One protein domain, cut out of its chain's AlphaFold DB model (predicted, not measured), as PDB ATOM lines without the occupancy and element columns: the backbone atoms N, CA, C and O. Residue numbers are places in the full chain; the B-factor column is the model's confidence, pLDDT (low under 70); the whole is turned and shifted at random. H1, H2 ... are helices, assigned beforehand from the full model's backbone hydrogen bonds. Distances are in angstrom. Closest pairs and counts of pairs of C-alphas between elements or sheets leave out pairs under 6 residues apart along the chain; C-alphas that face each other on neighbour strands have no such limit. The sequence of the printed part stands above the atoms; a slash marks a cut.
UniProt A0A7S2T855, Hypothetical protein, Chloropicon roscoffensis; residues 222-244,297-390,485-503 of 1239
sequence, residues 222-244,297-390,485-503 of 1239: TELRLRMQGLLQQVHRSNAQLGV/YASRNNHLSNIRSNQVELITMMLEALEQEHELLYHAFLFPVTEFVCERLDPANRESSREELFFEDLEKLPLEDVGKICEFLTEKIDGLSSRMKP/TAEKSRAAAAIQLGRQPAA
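What this domain is: This is residues 222 to 244, 297 to 390 and 485 to 503 of the 1239 residues of the protein "Hypothetical protein" of Chloropicon roscoffensis (UniProt A0A7S2T855). What shape? H1, H2, H3 and H5 make an up-and-down bundle, each running against the one before, with H4 packed on H2 and H6 on H5. What size? It is all helix and compact, 136 printed residues with six named helices, radius of gyration of the C-alphas 15.4 A, spans 53 by 37 by 27 A.

Where its parts are: Which is longest? H2, residues 297 to 325, runs 42.6 A to C-alpha 325 at (-45.000, 22.771, -11.024). Which others? H1 is 222 to 244, from C-alpha 222 at (-56.462, 22.124, -6.038); H3 is 327 to 344, H4 359 to 364, H5 367 to 385, H6 485 to 494.

How they stand to each other: Which touch? H2 and H5 touch, closest C-alphas Ile 315 and Cys 374, 5.7 A, at a shallow 32 degrees, the same way. Which backbones? H1, H2, H5 and H6 have every O i to N i+4 pair within hydrogen-bond range; H3 has 12 of 14, H4 0 of 2 but 3 of 3 O i to N i+3.

The domain as a whole: Which cuts? Residues 245 to 296 and 391 to 484 are missing, with C-alpha gaps of 20.6 A and 11.9 A. Low confidence? Residues 297 to 305, for instance, are under 70.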
ATOM      1  N   THR A 222     -56.212  23.327  -6.848       76.12
ATOM      2  CA  THR A 222     -56.462  22.124  -6.038       76.12
ATOM      3  C   THR A 222     -55.527  20.963  -6.394       76.12
ATOM      4  O   THR A 222     -55.090  20.241  -5.496       76.12
ATOM      5  N   GLU A 223     -55.169  20.788  -7.668       81.69
ATOM      6  CA  GLU A 223     -54.160  19.817  -8.102       81.69
ATOM      7  C   GLU A 223     -52.766  20.131  -7.535       81.69
ATOM      8  O   GLU A 223     -52.118  19.231  -6.994       81.69
ATOM      9  N   LEU A 224     -52.320  21.390  -7.618       82.38
ATOM     10  CA  LEU A 224     -51.065  21.868  -7.028       82.38
ATOM     11  C   LEU A 224     -51.045  21.597  -5.518       82.38
ATOM     12  O   LEU A 224     -50.118  20.962  -5.016       82.38
ATOM     13  N   ARG A 225     -52.110  21.986  -4.806       79.75
ATOM     14  CA  ARG A 225     -52.257  21.775  -3.358       79.75
ATOM     15  C   ARG A 225     -52.114  20.297  -2.972       79.75
ATOM     16  O   ARG A 225     -51.413  19.971  -2.015       79.75
ATOM     17  N   LEU A 226     -52.728  19.388  -3.739       79.62
ATOM     18  CA  LEU A 226     -52.621  17.937  -3.535       79.62
ATOM     19  C   LEU A 226     -51.207  17.398  -3.814       79.62
ATOM     20  O   LEU A 226     -50.740  16.520  -3.084       79.62
ATOM     21  N   ARG A 227     -50.502  17.920  -4.827       83.69
ATOM     22  CA  ARG A 227     -49.107  17.538  -5.112       83.69
ATOM     23  C   ARG A 227     -48.148  18.033  -4.026       83.69
ATOM     24  O   ARG A 227     -47.342  17.239  -3.544       83.69
ATOM     25  N   MET A 228     -48.302  19.270  -3.550       84.88
ATOM     26  CA  MET A 228     -47.534  19.805  -2.414       84.88
ATOM     27  C   MET A 228     -47.813  19.031  -1.116       84.88
ATOM     28  O   MET A 228     -46.881  18.677  -0.396       84.88
ATOM     29  N   GLN A 229     -49.068  18.649  -0.850       79.69
ATOM     30  CA  GLN A 229     -49.400  17.781   0.287       79.69
ATOM     31  C   GLN A 229     -48.734  16.394   0.179       79.69
ATOM     32  O   GLN A 229     -48.235  15.864   1.175       79.69
ATOM     33  N   GLY A 230     -48.692  15.804  -1.021       80.38
ATOM     34  CA  GLY A 230     -47.986  14.544  -1.280       80.38
ATOM     35  C   GLY A 230     -46.471  14.650  -1.069       80.38
ATOM     36  O   GLY A 230     -45.870  13.753  -0.472       80.38
ATOM     37  N   LEU A 231     -45.874  15.770  -1.490       84.81
ATOM     38  CA  LEU A 231     -44.460  16.095  -1.292       84.81
ATOM     39  C   LEU A 231     -44.112  16.215   0.199       84.81
ATOM     40  O   LEU A 231     -43.163  15.579   0.648       84.81
ATOM     41  N   LEU A 232     -44.918  16.914   1.003       83.75
ATOM     42  CA  LEU A 232     -44.724  16.996   2.460       83.75
ATOM     43  C   LEU A 232     -44.838  15.632   3.135       83.75
ATOM     44  O   LEU A 232     -44.022  15.284   3.984       83.75
ATOM     45  N   GLN A 233     -45.803  14.805   2.723       80.69
ATOM     46  CA  GLN A 233     -45.884  13.427   3.208       80.69
ATOM     47  C   GLN A 233     -44.632  12.617   2.843       80.69
ATOM     48  O   GLN A 233     -44.282  11.691   3.570       80.69
ATOM     49  N   GLN A 234     -43.954  12.912   1.729       83.62
ATOM     50  CA  GLN A 234     -42.669  12.303   1.372       83.62
ATOM     51  C   GLN A 234     -41.522  12.842   2.245       83.62
ATOM     52  O   GLN A 234     -40.855  12.033   2.885       83.62
ATOM     53  N   VAL A 235     -41.376  14.168   2.385       83.94
ATOM     54  CA  VAL A 235     -40.403  14.822   3.290       83.94
ATOM     55  C   VAL A 235     -40.517  14.274   4.719       83.94
ATOM     56  O   VAL A 235     -39.529  13.823   5.297       83.94
ATOM     57  N   HIS A 236     -41.731  14.222   5.277       80.94
ATOM     58  CA  HIS A 236     -41.984  13.706   6.624       80.94
ATOM     59  C   HIS A 236     -41.680  12.207   6.764       80.94
ATOM     60  O   HIS A 236     -41.210  11.785   7.820       80.94
ATOM     61  N   ARG A 237     -41.893  11.390   5.720       79.12
ATOM     62  CA  ARG A 237     -41.516   9.963   5.743       79.12
ATOM     63  C   ARG A 237     -39.998   9.780   5.749       79.12
ATOM     64  O   ARG A 237     -39.510   8.996   6.562       79.12
ATOM     65  N   SER A 238     -39.260  10.526   4.926       80.19
ATOM     66  CA  SER A 238     -37.791  10.501   4.925       80.19
ATOM     67  C   SER A 238     -37.211  11.000   6.256       80.19
ATOM     68  O   SER A 238     -36.383  10.323   6.862       80.19
ATOM     69  N   ASN A 239     -37.718  12.114   6.801       76.94
ATOM     70  CA  ASN A 239     -37.303  12.604   8.123       76.94
ATOM     71  C   ASN A 239     -37.627  11.608   9.257       76.94
ATOM     72  O   ASN A 239     -36.813  11.418  10.164       76.94
ATOM     73  N   ALA A 240     -38.764  10.908   9.202       73.00
ATOM     74  CA  ALA A 240     -39.096   9.877  10.188       73.00
ATOM     75  C   ALA A 240     -38.114   8.686  10.158       73.00
ATOM     76  O   ALA A 240     -37.768   8.152  11.215       73.00
ATOM     77  N   GLN A 241     -37.613   8.296   8.980       66.56
ATOM     78  CA  GLN A 241     -36.596   7.242   8.849       66.56
ATOM     79  C   GLN A 241     -35.272   7.626   9.539       66.56
ATOM     80  O   GLN A 241     -34.646   6.772  10.174       66.56
ATOM     81  N   LEU A 242     -34.886   8.910   9.517       58.38
ATOM     82  CA  LEU A 242     -33.725   9.422  10.260       58.38
ATOM     83  C   LEU A 242     -33.920   9.323  11.781       58.38
ATOM     84  O   LEU A 242     -33.015   8.887  12.498       58.38
ATOM     85  N   GLY A 243     -35.111   9.675  12.279       48.38
ATOM     86  CA  GLY A 243     -35.445   9.602  13.706       48.38
ATOM     87  C   GLY A 243     -35.373   8.178  14.272       48.38
ATOM     88  O   GLY A 243     -34.831   7.964  15.359       48.38
ATOM     89  N   VAL A 244     -35.835   7.175  13.516       46.12
ATOM     90  CA  VAL A 244     -35.802   5.761  13.941       46.12
ATOM     91  C   VAL A 244     -34.367   5.245  14.136       46.12
ATOM     92  O   VAL A 244     -34.121   4.461  15.058       46.12
ATOM     93  N   TYR A 297     -16.214   9.042  18.276       33.50
ATOM     94  CA  TYR A 297     -15.959  10.228  17.444       33.50
ATOM     95  C   TYR A 297     -16.092   9.931  15.945       33.50
ATOM     96  O   TYR A 297     -16.819  10.644  15.261       33.50
ATOM     97  N   ALA A 298     -15.494   8.840  15.449       32.75
ATOM     98  CA  ALA A 298     -15.648   8.444  14.044       32.75
ATOM     99  C   ALA A 298     -17.121   8.167  13.677       32.75
ATOM    100  O   ALA A 298     -17.631   8.710  12.703       32.75
ATOM    101  N   SER A 299     -17.843   7.408  14.512       37.66
ATOM    102  CA  SER A 299     -19.268   7.124  14.288       37.66
ATOM    103  C   SER A 299     -20.150   8.379  14.339       37.66
ATOM    104  O   SER A 299     -21.147   8.436  13.627       37.66
ATOM    105  N   ARG A 300     -19.798   9.380  15.160       39.75
ATOM    106  CA  ARG A 300     -20.505  10.669  15.227       39.75
ATOM    107  C   ARG A 300     -20.249  11.530  13.987       39.75
ATOM    108  O   ARG A 300     -21.174  12.190  13.536       39.75
ATOM    109  N   ASN A 301     -19.041  11.495  13.421       48.25
ATOM    110  CA  ASN A 301     -18.738  12.212  12.179       48.25
ATOM    111  C   ASN A 301     -19.538  11.646  10.997       48.25
ATOM    112  O   ASN A 301     -20.187  12.412  10.292       48.25
ATOM    113  N   ASN A 302     -19.579  10.317  10.840       57.72
ATOM    114  CA  ASN A 302     -20.419   9.680   9.820       57.72
ATOM    115  C   ASN A 302     -21.910   9.988  10.045       57.72
ATOM    116  O   ASN A 302     -22.608  10.307   9.093       57.72
ATOM    117  N   HIS A 303     -22.401   9.970  11.290       61.84
ATOM    118  CA  HIS A 303     -23.802  10.301  11.577       61.84
ATOM    119  C   HIS A 303     -24.173  11.734  11.156       61.84
ATOM    120  O   HIS A 303     -25.190  11.924  10.495       61.84
ATOM    121  N   LEU A 304     -23.330  12.729  11.463       67.31
ATOM    122  CA  LEU A 304     -23.543  14.119  11.035       67.31
ATOM    123  C   LEU A 304     -23.433  14.284   9.509       67.31
ATOM    124  O   LEU A 304     -24.204  15.039   8.926       67.31
ATOM    125  N   SER A 305     -22.526  13.545   8.857       68.31
ATOM    126  CA  SER A 305     -22.412  13.519   7.392       68.31
ATOM    127  C   SER A 305     -23.664  12.935   6.730       68.31
ATOM    128  O   SER A 305     -24.153  13.492   5.753       68.31
ATOM    129  N   ASN A 306     -24.222  11.855   7.288       73.50
ATOM    130  CA  ASN A 306     -25.450  11.241   6.784       73.50
ATOM    131  C   ASN A 306     -26.654  12.181   6.949       73.50
ATOM    132  O   ASN A 306     -27.430  12.324   6.007       73.50
ATOM    133  N   ILE A 307     -26.798  12.851   8.103       76.81
ATOM    134  CA  ILE A 307     -27.867  13.848   8.313       76.81
ATOM    135  C   ILE A 307     -27.750  14.973   7.276       76.81
ATOM    136  O   ILE A 307     -28.754  15.328   6.666       76.81
ATOM    137  N   ARG A 308     -26.532  15.475   7.012       79.44
ATOM    138  CA  ARG A 308     -26.311  16.488   5.970       79.44
ATOM    139  C   ARG A 308     -26.734  15.995   4.587       79.44
ATOM    140  O   ARG A 308     -27.468  16.710   3.920       79.44
ATOM    141  N   SER A 309     -26.293  14.802   4.176       76.44
ATOM    142  CA  SER A 309     -26.643  14.217   2.870       76.44
ATOM    143  C   SER A 309     -28.160  14.187   2.688       76.44
ATOM    144  O   SER A 309     -28.682  14.793   1.761       76.44
ATOM    145  N   ASN A 310     -28.879  13.638   3.673       81.75
ATOM    146  CA  ASN A 310     -30.336  13.536   3.624       81.75
ATOM    147  C   ASN A 310     -31.025  14.915   3.602       81.75
ATOM    148  O   ASN A 310     -32.019  15.081   2.904       81.75
ATOM    149  N   GLN A 311     -30.508  15.925   4.314       82.56
ATOM    150  CA  GLN A 311     -31.040  17.291   4.218       82.56
ATOM    151  C   GLN A 311     -30.781  17.923   2.841       82.56
ATOM    152  O   GLN A 311     -31.675  18.571   2.303       82.56
ATOM    153  N   VAL A 312     -29.605  17.713   2.241       84.06
ATOM    154  CA  VAL A 312     -29.307  18.174   0.872       84.06
ATOM    155  C   VAL A 312     -30.214  17.467  -0.140       84.06
ATOM    156  O   VAL A 312     -30.818  18.134  -0.970       84.06
ATOM    157  N   GLU A 313     -30.394  16.150  -0.026       81.94
ATOM    158  CA  GLU A 313     -31.310  15.350  -0.853       81.94
ATOM    159  C   GLU A 313     -32.769  15.833  -0.736       81.94
ATOM    160  O   GLU A 313     -33.461  15.957  -1.748       81.94
ATOM    161  N   LEU A 314     -33.229  16.179   0.475       84.31
ATOM    162  CA  LEU A 314     -34.547  16.785   0.699       84.31
ATOM    163  C   LEU A 314     -34.669  18.170   0.047       84.31
ATOM    164  O   LEU A 314     -35.686  18.448  -0.587       84.31
ATOM    165  N   ILE A 315     -33.647  19.024   0.162       85.88
ATOM    166  CA  ILE A 315     -33.603  20.345  -0.487       85.88
ATOM    167  C   ILE A 315     -33.664  20.195  -2.015       85.88
ATOM    168  O   ILE A 315     -34.463  20.879  -2.656       85.88
ATOM    169  N   THR A 316     -32.898  19.264  -2.594       85.06
ATOM    170  CA  THR A 316     -32.951  18.927  -4.027       85.06
ATOM    171  C   THR A 316     -34.351  18.483  -4.435       85.06
ATOM    172  O   THR A 316     -34.942  19.088  -5.322       85.06
ATOM    173  N   MET A 317     -34.925  17.492  -3.746       85.12
ATOM    174  CA  MET A 317     -36.262  16.959  -4.035       85.12
ATOM    175  C   MET A 317     -37.355  18.039  -3.969       85.12
ATOM    176  O   MET A 317     -38.256  18.061  -4.808       85.12
ATOM    177  N   MET A 318     -37.286  18.941  -2.985       87.44
ATOM    178  CA  MET A 318     -38.242  20.043  -2.838       87.44
ATOM    179  C   MET A 318     -38.110  21.074  -3.968       87.44
ATOM    180  O   MET A 318     -39.121  21.484  -4.537       87.44
ATOM    181  N   LEU A 319     -36.885  21.457  -4.342       86.56
ATOM    182  CA  LEU A 319     -36.643  22.400  -5.439       86.56
ATOM    183  C   LEU A 319     -36.980  21.797  -6.815       86.56
ATOM    184  O   LEU A 319     -37.621  22.468  -7.620       86.56
ATOM    185  N   GLU A 320     -36.641  20.530  -7.073       84.06
ATOM    186  CA  GLU A 320     -37.007  19.820  -8.311       84.06
ATOM    187  C   GLU A 320     -38.526  19.665  -8.475       84.06
ATOM    188  O   GLU A 320     -39.039  19.726  -9.594       84.06
ATOM    189  N   ALA A 321     -39.264  19.458  -7.380       84.12
ATOM    190  CA  ALA A 321     -40.723  19.411  -7.422       84.12
ATOM    191  C   ALA A 321     -41.320  20.789  -7.752       84.12
ATOM    192  O   ALA A 321     -42.203  20.888  -8.602       84.12
ATOM    193  N   LEU A 322     -40.799  21.863  -7.152       84.19
ATOM    194  CA  LEU A 322     -41.218  23.236  -7.456       84.19
ATOM    195  C   LEU A 322     -40.902  23.640  -8.910       84.19
ATOM    196  O   LEU A 322     -41.709  24.336  -9.530       84.19
ATOM    197  N   GLU A 323     -39.787  23.165  -9.480       82.69
ATOM    198  CA  GLU A 323     -39.455  23.354 -10.903       82.69
ATOM    199  C   GLU A 323     -40.463  22.654 -11.835       82.69
ATOM    200  O   GLU A 323     -40.821  23.187 -12.887       82.69
ATOM    201  N   GLN A 324     -40.956  21.474 -11.438       79.94
ATOM    202  CA  GLN A 324     -41.949  20.706 -12.198       79.94
ATOM    203  C   GLN A 324     -43.356  21.324 -12.169       79.94
ATOM    204  O   GLN A 324     -44.107  21.132 -13.127       79.94
ATOM    205  N   GLU A 325     -43.716  22.062 -11.113       82.38
ATOM    206  CA  GLU A 325     -45.000  22.771 -11.024       82.38
ATOM    207  C   GLU A 325     -45.006  24.049 -11.877       82.38
ATOM    208  O   GLU A 325     -45.772  24.154 -12.840       82.38
ATOM    209  N   HIS A 326     -44.171  25.043 -11.538       81.19
ATOM    210  CA  HIS A 326     -44.097  26.290 -12.302       81.19
ATOM    211  C   HIS A 326     -42.811  27.095 -12.058       81.19
ATOM    212  O   HIS A 326     -42.434  27.354 -10.916       81.19
ATOM    213  N   GLU A 327     -42.223  27.616 -13.145       79.50
ATOM    214  CA  GLU A 327     -41.003  28.447 -13.150       79.50
ATOM    215  C   GLU A 327     -41.075  29.625 -12.146       79.50
ATOM    216  O   GLU A 327     -40.074  29.955 -11.512       79.50
ATOM    217  N   LEU A 328     -42.260  30.219 -11.931       78.12
ATOM    218  CA  LEU A 328     -42.447  31.310 -10.959       78.12
ATOM    219  C   LEU A 328     -42.340  30.858  -9.493       78.12
ATOM    220  O   LEU A 328     -41.699  31.544  -8.703       78.12
ATOM    221  N   LEU A 329     -42.935  29.713  -9.128       80.12
ATOM    222  CA  LEU A 329     -42.837  29.181  -7.761       80.12
ATOM    223  C   LEU A 329     -41.396  28.759  -7.472       80.12
ATOM    224  O   LEU A 329     -40.834  29.141  -6.451       80.12
ATOM    225  N   TYR A 330     -40.777  28.050  -8.418       85.25
ATOM    226  CA  TYR A 330     -39.370  27.674  -8.346       85.25
ATOM    227  C   TYR A 330     -38.468  28.877  -8.047       85.25
ATOM    228  O   TYR A 330     -37.735  28.856  -7.062       85.25
ATOM    229  N   HIS A 331     -38.563  29.962  -8.821       80.88
ATOM    230  CA  HIS A 331     -37.736  31.149  -8.591       80.88
ATOM    231  C   HIS A 331     -38.074  31.898  -7.288       80.88
ATOM    232  O   HIS A 331     -37.152  32.349  -6.605       80.88
ATOM    233  N   ALA A 332     -39.350  31.971  -6.890       78.38
ATOM    234  CA  ALA A 332     -39.769  32.606  -5.637       78.38
ATOM    235  C   ALA A 332     -39.171  31.933  -4.383       78.38
ATOM    236  O   ALA A 332     -38.866  32.623  -3.409       78.38
ATOM    237  N   PHE A 333     -38.954  30.612  -4.409       82.94
ATOM    238  CA  PHE A 333     -38.324  29.876  -3.302       82.94
ATOM    239  C   PHE A 333     -36.818  29.647  -3.490       82.94
ATOM    240  O   PHE A 333     -36.094  29.590  -2.498       82.94
ATOM    241  N   LEU A 334     -36.318  29.597  -4.729       84.44
ATOM    242  CA  LEU A 334     -34.887  29.488  -5.021       84.44
ATOM    243  C   LEU A 334     -34.122  30.757  -4.621       84.44
ATOM    244  O   LEU A 334     -33.061  30.644  -4.015       84.44
ATOM    245  N   PHE A 335     -34.630  31.954  -4.941       83.06
ATOM    246  CA  PHE A 335     -33.879  33.197  -4.717       83.06
ATOM    247  C   PHE A 335     -33.568  33.497  -3.234       83.06
ATOM    248  O   PHE A 335     -32.448  33.922  -2.954       83.06
ATOM    249  N   PRO A 336     -34.461  33.234  -2.256       80.62
ATOM    250  CA  PRO A 336     -34.100  33.281  -0.837       80.62
ATOM    251  C   PRO A 336     -32.991  32.290  -0.450       80.62
ATOM    252  O   PRO A 336     -32.121  32.628   0.351       80.62
ATOM    253  N   VAL A 337     -32.980  31.087  -1.038       83.75
ATOM    254  CA  VAL A 337     -31.942  30.075  -0.781       83.75
ATOM    255  C   VAL A 337     -30.604  30.496  -1.396       83.75
ATOM    256  O   VAL A 337     -29.582  30.439  -0.715       83.75
ATOM    257  N   THR A 338     -30.582  30.976  -2.644       84.25
ATOM    258  CA  THR A 338     -29.345  31.445  -3.288       84.25
ATOM    259  C   THR A 338     -28.798  32.717  -2.649       84.25
ATOM    260  O   THR A 338     -27.581  32.817  -2.497       84.25
ATOM    261  N   GLU A 339     -29.646  33.666  -2.225       82.31
ATOM    262  CA  GLU A 339     -29.204  34.837  -1.452       82.31
ATOM    263  C   GLU A 339     -28.575  34.400  -0.118       82.31
ATOM    264  O   GLU A 339     -27.439  34.782   0.153       82.31
ATOM    265  N   PHE A 340     -29.213  33.509   0.652       84.00
ATOM    266  CA  PHE A 340     -28.666  33.008   1.922       84.00
ATOM    267  C   PHE A 340     -27.339  32.240   1.764       84.00
ATOM    268  O   PHE A 340     -26.380  32.500   2.494       84.00
ATOM    269  N   VAL A 341     -27.231  31.342   0.775       85.12
ATOM    270  CA  VAL A 341     -25.973  30.638   0.452       85.12
ATOM    271  C   VAL A 341     -24.883  31.637   0.023       85.12
ATOM    272  O   VAL A 341     -23.725  31.505   0.422       85.12
ATOM    273  N   CYS A 342     -25.247  32.688  -0.722       84.81
ATOM    274  CA  CYS A 342     -24.340  33.770  -1.117       84.81
ATOM    275  C   CYS A 342     -23.966  34.746   0.016       84.81
ATOM    276  O   CYS A 342     -22.964  35.452  -0.124       84.81
ATOM    277  N   GLU A 343     -24.728  34.822   1.107       85.31
ATOM    278  CA  GLU A 343     -24.340  35.560   2.320       85.31
ATOM    279  C   GLU A 343     -23.417  34.723   3.216       85.31
ATOM    280  O   GLU A 343     -22.481  35.255   3.813       85.31
ATOM    281  N   ARG A 344     -23.656  33.407   3.293       84.38
ATOM    282  CA  ARG A 344     -22.905  32.478   4.155       84.38
ATOM    283  C   ARG A 344     -21.559  32.029   3.573       84.38
ATOM    284  O   ARG A 344     -20.663  31.697   4.348       84.38
ATOM    285  N   LEU A 345     -21.389  32.021   2.247       84.56
ATOM    286  CA  LEU A 345     -20.144  31.603   1.586       84.56
ATOM    287  C   LEU A 345     -19.400  32.761   0.909       84.56
ATOM    288  O   LEU A 345     -19.974  33.541   0.148       84.56
ATOM    289  N   ASP A 346     -18.081  32.803   1.108       81.06
ATOM    290  CA  ASP A 346     -17.161  33.709   0.409       81.06
ATOM    291  C   ASP A 346     -17.281  33.541  -1.127       81.06
ATOM    292  O   ASP A 346     -17.241  32.402  -1.609       81.06
ATOM    293  N   PRO A 347     -17.395  34.631  -1.918       80.44
ATOM    294  CA  PRO A 347     -17.358  34.590  -3.384       80.44
ATOM    295  C   PRO A 347     -16.184  33.811  -4.004       80.44
ATOM    296  O   PRO A 347     -16.291  33.393  -5.151       80.44
ATOM    297  N   ALA A 348     -15.072  33.619  -3.289       75.69
ATOM    298  CA  ALA A 348     -13.928  32.828  -3.744       75.69
ATOM    299  C   ALA A 348     -14.079  31.305  -3.535       75.69
ATOM    300  O   ALA A 348     -13.310  30.545  -4.122       75.69
ATOM    301  N   ASN A 349     -15.032  30.858  -2.707       78.56
ATOM    302  CA  ASN A 349     -15.217  29.449  -2.322       78.56
ATOM    303  C   ASN A 349     -16.532  28.826  -2.835       78.56
ATOM    304  O   ASN A 349     -16.746  27.622  -2.652       78.56
ATOM    305  N   ARG A 350     -17.408  29.629  -3.448       80.19
ATOM    306  CA  ARG A 350     -18.737  29.222  -3.928       80.19
ATOM    307  C   ARG A 350     -18.841  29.249  -5.448       80.19
ATOM    308  O   ARG A 350     -18.171  30.050  -6.096       80.19
ATOM    309  N   GLU A 351     -19.739  28.437  -5.988       81.25
ATOM    310  CA  GLU A 351     -20.105  28.463  -7.413       81.25
ATOM    311  C   GLU A 351     -21.534  28.991  -7.626       81.25
ATOM    312  O   GLU A 351     -21.851  29.540  -8.683       81.25
ATOM    313  N   SER A 352     -22.358  28.937  -6.575       81.44
ATOM    314  CA  SER A 352     -23.704  29.494  -6.516       81.44
ATOM    315  C   SER A 352     -23.726  30.980  -6.848       81.44
ATOM    316  O   SER A 352     -23.000  31.811  -6.283       81.44
ATOM    317  N   SER A 353     -24.642  31.309  -7.751       80.56
ATOM    318  CA  SER A 353     -25.002  32.669  -8.118       80.56
ATOM    319  C   SER A 353     -26.374  33.011  -7.538       80.56
ATOM    320  O   SER A 353     -27.074  32.149  -7.018       80.56
ATOM    321  N   ARG A 354     -26.804  34.268  -7.672       74.56
ATOM    322  CA  ARG A 354     -28.160  34.678  -7.272       74.56
ATOM    323  C   ARG A 354     -29.256  33.946  -8.066       74.56
ATOM    324  O   ARG A 354     -30.359  33.780  -7.557       74.56
ATOM    325  N   GLU A 355     -28.948  33.499  -9.283       75.06
ATOM    326  CA  GLU A 355     -29.898  32.902 -10.234       75.06
ATOM    327  C   GLU A 355     -29.854  31.360 -10.270       75.06
ATOM    328  O   GLU A 355     -30.800  30.734 -10.742       75.06
ATOM    329  N   GLU A 356     -28.773  30.742  -9.777       80.00
ATOM    330  CA  GLU A 356     -28.503  29.300  -9.884       80.00
ATOM    331  C   GLU A 356     -27.797  28.786  -8.617       80.00
ATOM    332  O   GLU A 356     -26.710  29.262  -8.276       80.00
ATOM    333  N   LEU A 357     -28.416  27.811  -7.938       81.81
ATOM    334  CA  LEU A 357     -27.887  27.129  -6.752       81.81
ATOM    335  C   LEU A 357     -27.016  25.932  -7.155       81.81
ATOM    336  O   LEU A 357     -27.439  25.100  -7.959       81.81
ATOM    337  N   PHE A 358     -25.835  25.811  -6.552       79.94
ATOM    338  CA  PHE A 358     -24.940  24.670  -6.734       79.94
ATOM    339  C   PHE A 358     -24.982  23.809  -5.467       79.94
ATOM    340  O   PHE A 358     -24.670  24.281  -4.376       79.94
ATOM    341  N   PHE A 359     -25.381  22.543  -5.586       80.38
ATOM    342  CA  PHE A 359     -25.650  21.687  -4.420       80.38
ATOM    343  C   PHE A 359     -24.387  21.366  -3.599       80.38
ATOM    344  O   PHE A 359     -24.462  21.253  -2.379       80.38
ATOM    345  N   GLU A 360     -23.209  21.364  -4.226       79.06
ATOM    346  CA  GLU A 360     -21.907  21.276  -3.547       79.06
ATOM    347  C   GLU A 360     -21.617  22.462  -2.610       79.06
ATOM    348  O   GLU A 360     -20.825  22.332  -1.679       79.06
ATOM    349  N   ASP A 361     -22.259  23.620  -2.799       84.19
ATOM    350  CA  ASP A 361     -22.156  24.726  -1.842       84.19
ATOM    351  C   ASP A 361     -22.953  24.455  -0.559       84.19
ATOM    352  O   ASP A 361     -22.548  24.901   0.515       84.19
ATOM    353  N   LEU A 362     -24.020  23.651  -0.623       83.75
ATOM    354  CA  LEU A 362     -24.733  23.195   0.575       83.75
ATOM    355  C   LEU A 362     -23.853  22.261   1.423       83.75
ATOM    356  O   LEU A 362     -23.919  22.296   2.650       83.75
ATOM    357  N   GLU A 363     -22.952  21.485   0.806       82.19
ATOM    358  CA  GLU A 363     -21.978  20.672   1.548       82.19
ATOM    359  C   GLU A 363     -20.942  21.511   2.316       82.19
ATOM    360  O   GLU A 363     -20.435  21.084   3.364       82.19
ATOM    361  N   LYS A 364     -20.638  22.717   1.817       84.19
ATOM    362  CA  LYS A 364     -19.691  23.667   2.424       84.19
ATOM    363  C   LYS A 364     -20.290  24.401   3.634       84.19
ATOM    364  O   LYS A 364     -19.531  24.943   4.437       84.19
ATOM    365  N   LEU A 365     -21.616  24.408   3.793       84.12
ATOM    366  CA  LEU A 365     -22.314  25.110   4.876       84.12
ATOM    367  C   LEU A 365     -22.288  24.361   6.229       84.12
ATOM    368  O   LEU A 365     -22.208  23.127   6.273       84.12
ATOM    369  N   PRO A 366     -22.410  25.076   7.367       85.00
ATOM    370  CA  PRO A 366     -22.728  24.472   8.663       85.00
ATOM    371  C   PRO A 366     -24.011  23.632   8.598       85.00
ATOM    372  O   PRO A 366     -24.961  24.005   7.915       85.00
ATOM    373  N   LEU A 367     -24.073  22.520   9.341       81.94
ATOM    374  CA  LEU A 367     -25.266  21.656   9.365       81.94
ATOM    375  C   LEU A 367     -26.522  22.416   9.831       81.94
ATOM    376  O   LEU A 367     -27.604  22.197   9.306       81.94
ATOM    377  N   GLU A 368     -26.352  23.352  10.764       83.25
ATOM    378  CA  GLU A 368     -27.404  24.257  11.242       83.25
ATOM    379  C   GLU A 368     -27.965  25.150  10.123       83.25
ATOM    380  O   GLU A 368     -29.161  25.411  10.088       83.25
ATOM    381  N   ASP A 369     -27.129  25.605   9.185       84.88
ATOM    382  CA  ASP A 369     -27.571  26.454   8.073       84.88
ATOM    383  C   ASP A 369     -28.208  25.635   6.939       84.88
ATOM    384  O   ASP A 369     -29.147  26.110   6.305       84.88
ATOM    385  N   VAL A 370     -27.777  24.384   6.729       85.50
ATOM    386  CA  VAL A 370     -28.474  23.431   5.842       85.50
ATOM    387  C   VAL A 370     -29.843  23.046   6.425       85.50
ATOM    388  O   VAL A 370     -30.827  23.002   5.687       85.50
ATOM    389  N   GLY A 371     -29.932  22.852   7.746       83.69
ATOM    390  CA  GLY A 371     -31.189  22.631   8.467       83.69
ATOM    391  C   GLY A 371     -32.204  23.745   8.215       83.69
ATOM    392  O   GLY A 371     -33.285  23.465   7.706       83.69
ATOM    393  N   LYS A 372     -31.802  25.008   8.421       83.38
ATOM    394  CA  LYS A 372     -32.644  26.194   8.163       83.38
ATOM    395  C   LYS A 372     -33.179  26.246   6.728       83.38
ATOM    396  O   LYS A 372     -34.338  26.594   6.530       83.38
ATOM    397  N   ILE A 373     -32.374  25.881   5.721       85.50
ATOM    398  CA  ILE A 373     -32.827  25.816   4.315       85.50
ATOM    399  C   ILE A 373     -33.898  24.727   4.135       85.50
ATOM    400  O   ILE A 373     -34.907  24.961   3.468       85.50
ATOM    401  N   CYS A 374     -33.710  23.553   4.743       86.50
ATOM    402  CA  CYS A 374     -34.682  22.461   4.694       86.50
ATOM    403  C   CYS A 374     -35.993  22.817   5.423       86.50
ATOM    404  O   CYS A 374     -37.075  22.536   4.909       86.50
ATOM    405  N   GLU A 375     -35.906  23.461   6.587       85.25
ATOM    406  CA  GLU A 375     -37.042  23.949   7.380       85.25
ATOM    407  C   GLU A 375     -37.823  25.028   6.618       85.25
ATOM    408  O   GLU A 375     -39.026  24.880   6.413       85.25
ATOM    409  N   PHE A 376     -37.130  26.045   6.089       87.38
ATOM    410  CA  PHE A 376     -37.712  27.085   5.236       87.38
ATOM    411  C   PHE A 376     -38.485  26.489   4.055       87.38
ATOM    412  O   PHE A 376     -39.650  26.828   3.860       87.38
ATOM    413  N   LEU A 377     -37.877  25.583   3.277       86.06
ATOM    414  CA  LEU A 377     -38.558  24.973   2.129       86.06
ATOM    415  C   LEU A 377     -39.757  24.114   2.556       86.06
ATOM    416  O   LEU A 377     -40.796  24.173   1.900       86.06
ATOM    417  N   THR A 378     -39.650  23.382   3.669       84.69
ATOM    418  CA  THR A 378     -40.761  22.581   4.210       84.69
ATOM    419  C   THR A 378     -41.945  23.476   4.587       84.69
ATOM    420  O   THR A 378     -43.060  23.223   4.140       84.69
ATOM    421  N   GLU A 379     -41.710  24.569   5.317       81.19
ATOM    422  CA  GLU A 379     -42.750  25.524   5.731       81.19
ATOM    423  C   GLU A 379     -43.363  26.292   4.550       81.19
ATOM    424  O   GLU A 379     -44.581  26.485   4.497       81.19
ATOM    425  N   LYS A 380     -42.570  26.672   3.535       82.94
ATOM    426  CA  LYS A 380     -43.122  27.264   2.301       82.94
ATOM    427  C   LYS A 380     -44.032  26.284   1.558       82.94
ATOM    428  O   LYS A 380     -45.107  26.682   1.112       82.94
ATOM    429  N   ILE A 381     -43.638  25.014   1.445       84.50
ATOM    430  CA  ILE A 381     -44.441  23.980   0.776       84.50
ATOM    431  C   ILE A 381     -45.686  23.626   1.607       84.50
ATOM    432  O   ILE A 381     -46.748  23.403   1.030       84.50
ATOM    433  N   ASP A 382     -45.614  23.652   2.941       79.62
ATOM    434  CA  ASP A 382     -46.789  23.520   3.812       79.62
ATOM    435  C   ASP A 382     -47.764  24.689   3.604       79.62
ATOM    436  O   ASP A 382     -48.952  24.464   3.359       79.62
ATOM    437  N   GLY A 383     -47.246  25.920   3.511       72.06
ATOM    438  CA  GLY A 383     -47.996  27.097   3.064       72.06
ATOM    439  C   GLY A 383     -48.724  26.890   1.727       72.06
ATOM    440  O   GLY A 383     -49.918  27.184   1.642       72.06
ATOM    441  N   LEU A 384     -48.063  26.320   0.710       74.94
ATOM    442  CA  LEU A 384     -48.693  25.963  -0.574       74.94
ATOM    443  C   LEU A 384     -49.713  24.813  -0.460       74.94
ATOM    444  O   LEU A 384     -50.675  24.762  -1.223       74.94
ATOM    445  N   SER A 385     -49.520  23.881   0.476       75.12
ATOM    446  CA  SER A 385     -50.458  22.778   0.733       75.12
ATOM    447  C   SER A 385     -51.701  23.210   1.524       75.12
ATOM    448  O   SER A 385     -52.715  22.506   1.537       75.12
ATOM    449  N   SER A 386     -51.641  24.370   2.181       66.94
ATOM    450  CA  SER A 386     -52.748  24.914   2.960       66.94
ATOM    451  C   SER A 386     -53.926  25.330   2.063       66.94
ATOM    452  O   SER A 386     -53.761  25.758   0.919       66.94
ATOM    453  N   ARG A 387     -55.162  25.183   2.562       59.94
ATOM    454  CA  ARG A 387     -56.356  25.598   1.809       59.94
ATOM    455  C   ARG A 387     -56.545  27.109   1.918       59.94
ATOM    456  O   ARG A 387     -57.090  27.596   2.907       59.94
ATOM    457  N   MET A 388     -56.199  27.808   0.846       53.09
ATOM    458  CA  MET A 388     -56.698  29.150   0.553       53.09
ATOM    459  C   MET A 388     -58.245  29.114   0.479       53.09
ATOM    460  O   MET A 388     -58.823  28.191  -0.102       53.09
ATOM    461  N   LYS A 389     -58.935  30.069   1.112       51.94
ATOM    462  CA  LYS A 389     -60.411  30.192   1.133       51.94
ATOM    463  C   LYS A 389     -60.800  31.672   1.319       51.94
ATOM    464  O   LYS A 389     -60.046  32.364   2.003       51.94
ATOM    465  N   PRO A 390     -62.016  32.105   0.925       48.66
ATOM    466  CA  PRO A 390     -62.908  31.551  -0.109       48.66
ATOM    467  C   PRO A 390     -63.570  32.594  -1.036       48.66
ATOM    468  O   PRO A 390     -63.690  33.762  -0.693       48.66
ATOM    469  N   THR A 485     -55.615  28.631   9.608       62.00
ATOM    470  CA  THR A 485     -55.031  28.571   8.255       62.00
ATOM    471  C   THR A 485     -54.464  29.915   7.801       62.00
ATOM    472  O   THR A 485     -53.416  29.924   7.158       62.00
ATOM    473  N   ALA A 486     -55.084  31.045   8.169       63.09
ATOM    474  CA  ALA A 486     -54.506  32.362   7.890       63.09
ATOM    475  C   ALA A 486     -53.242  32.592   8.727       63.09
ATOM    476  O   ALA A 486     -52.202  32.921   8.168       63.09
ATOM    477  N   GLU A 487     -53.296  32.317  10.033       68.00
ATOM    478  CA  GLU A 487     -52.154  32.405  10.954       68.00
ATOM    479  C   GLU A 487     -50.966  31.554  10.478       68.00
ATOM    480  O   GLU A 487     -49.862  32.076  10.337       68.00
ATOM    481  N   LYS A 488     -51.202  30.286  10.111       66.81
ATOM    482  CA  LYS A 488     -50.179  29.401   9.541       66.81
ATOM    483  C   LYS A 488     -49.637  29.938   8.219       66.81
ATOM    484  O   LYS A 488     -48.428  29.946   8.028       66.81
ATOM    485  N   SER A 489     -50.490  30.429   7.319       65.25
ATOM    486  CA  SER A 489     -50.028  31.001   6.046       65.25
ATOM    487  C   SER A 489     -49.274  32.333   6.216       65.25
ATOM    488  O   SER A 489     -48.407  32.638   5.398       65.25
ATOM    489  N   ARG A 490     -49.545  33.106   7.280       71.88
ATOM    490  CA  ARG A 490     -48.785  34.312   7.654       71.88
ATOM    491  C   ARG A 490     -47.448  33.963   8.299       71.88
ATOM    492  O   ARG A 490     -46.438  34.520   7.884       71.88
ATOM    493  N   ALA A 491     -47.409  32.984   9.203       68.12
ATOM    494  CA  ALA A 491     -46.163  32.433   9.737       68.12
ATOM    495  C   ALA A 491     -45.283  31.866   8.609       68.12
ATOM    496  O   ALA A 491     -44.151  32.309   8.427       68.12
ATOM    497  N   ALA A 492     -45.831  30.992   7.760       65.75
ATOM    498  CA  ALA A 492     -45.140  30.445   6.595       65.75
ATOM    499  C   ALA A 492     -44.691  31.533   5.604       65.75
ATOM    500  O   ALA A 492     -43.634  31.395   4.993       65.75
ATOM    501  N   ALA A 493     -45.426  32.642   5.446       67.88
ATOM    502  CA  ALA A 493     -44.976  33.786   4.649       67.88
ATOM    503  C   ALA A 493     -43.793  34.526   5.311       67.88
ATOM    504  O   ALA A 493     -42.793  34.785   4.637       67.88
ATOM    505  N   ALA A 494     -43.875  34.794   6.618       68.25
ATOM    506  CA  ALA A 494     -42.858  35.490   7.407       68.25
ATOM    507  C   ALA A 494     -41.559  34.684   7.621       68.25
ATOM    508  O   ALA A 494     -40.494  35.285   7.737       68.25
ATOM    509  N   ILE A 495     -41.614  33.346   7.616       69.19
ATOM    510  CA  ILE A 495     -40.438  32.463   7.715       69.19
ATOM    511  C   ILE A 495     -39.483  32.704   6.539       69.19
ATOM    512  O   ILE A 495     -39.868  32.634   5.370       69.19
ATOM    513  N   GLN A 496     -38.224  33.018   6.847       70.31
ATOM    514  CA  GLN A 496     -37.224  33.521   5.903       70.31
ATOM    515  C   GLN A 496     -35.816  33.046   6.282       70.31
ATOM    516  O   GLN A 496     -35.570  32.622   7.408       70.31
ATOM    517  N   LEU A 497     -34.886  33.125   5.329       70.06
ATOM    518  CA  LEU A 497     -33.484  32.756   5.517       70.06
ATOM    519  C   LEU A 497     -32.615  34.006   5.702       70.06
ATOM    520  O   LEU A 497     -32.672  34.926   4.891       70.06
ATOM    521  N   GLY A 498     -31.769  34.014   6.736       60.44
ATOM    522  CA  GLY A 498     -30.834  35.110   7.027       60.44
ATOM    523  C   GLY A 498     -31.293  36.041   8.155       60.44
ATOM    524  O   GLY A 498     -32.139  35.682   8.967       60.44
ATOM    525  N   ARG A 499     -30.679  37.231   8.245       52.59
ATOM    526  CA  ARG A 499     -30.992  38.270   9.259       52.59
ATOM    527  C   ARG A 499     -31.718  39.497   8.676       52.59
ATOM    528  O   ARG A 499     -31.854  40.509   9.358       52.59
ATOM    529  N   GLN A 500     -32.127  39.447   7.408       51.84
ATOM    530  CA  GLN A 500     -32.808  40.538   6.708       51.84
ATOM    531  C   GLN A 500     -34.259  40.134   6.430       51.84
ATOM    532  O   GLN A 500     -34.450  39.108   5.775       51.84
ATOM    533  N   PRO A 501     -35.273  40.919   6.846       55.38
ATOM    534  CA  PRO A 501     -36.628  40.690   6.373       55.38
ATOM    535  C   PRO A 501     -36.667  40.826   4.844       55.38
ATOM    536  O   PRO A 501     -36.200  41.825   4.289       55.38
ATOM    537  N   ALA A 502     -37.213  39.822   4.159       57.12
ATOM    538  CA  ALA A 502     -37.438  39.832   2.723       57.12
ATOM    539  C   ALA A 502     -38.381  40.993   2.388       57.12
ATOM    540  O   ALA A 502     -39.585  40.935   2.635       57.12
ATOM    541  N   ALA A 503     -37.793  42.083   1.900       65.50
ATOM    542  CA  ALA A 503     -38.504  43.331   1.705       65.50
ATOM    543  C   ALA A 503     -39.648  43.147   0.696       65.50
ATOM    544  O   ALA A 503     -39.474  42.544  -0.365       65.50
TER     545      ALA A 503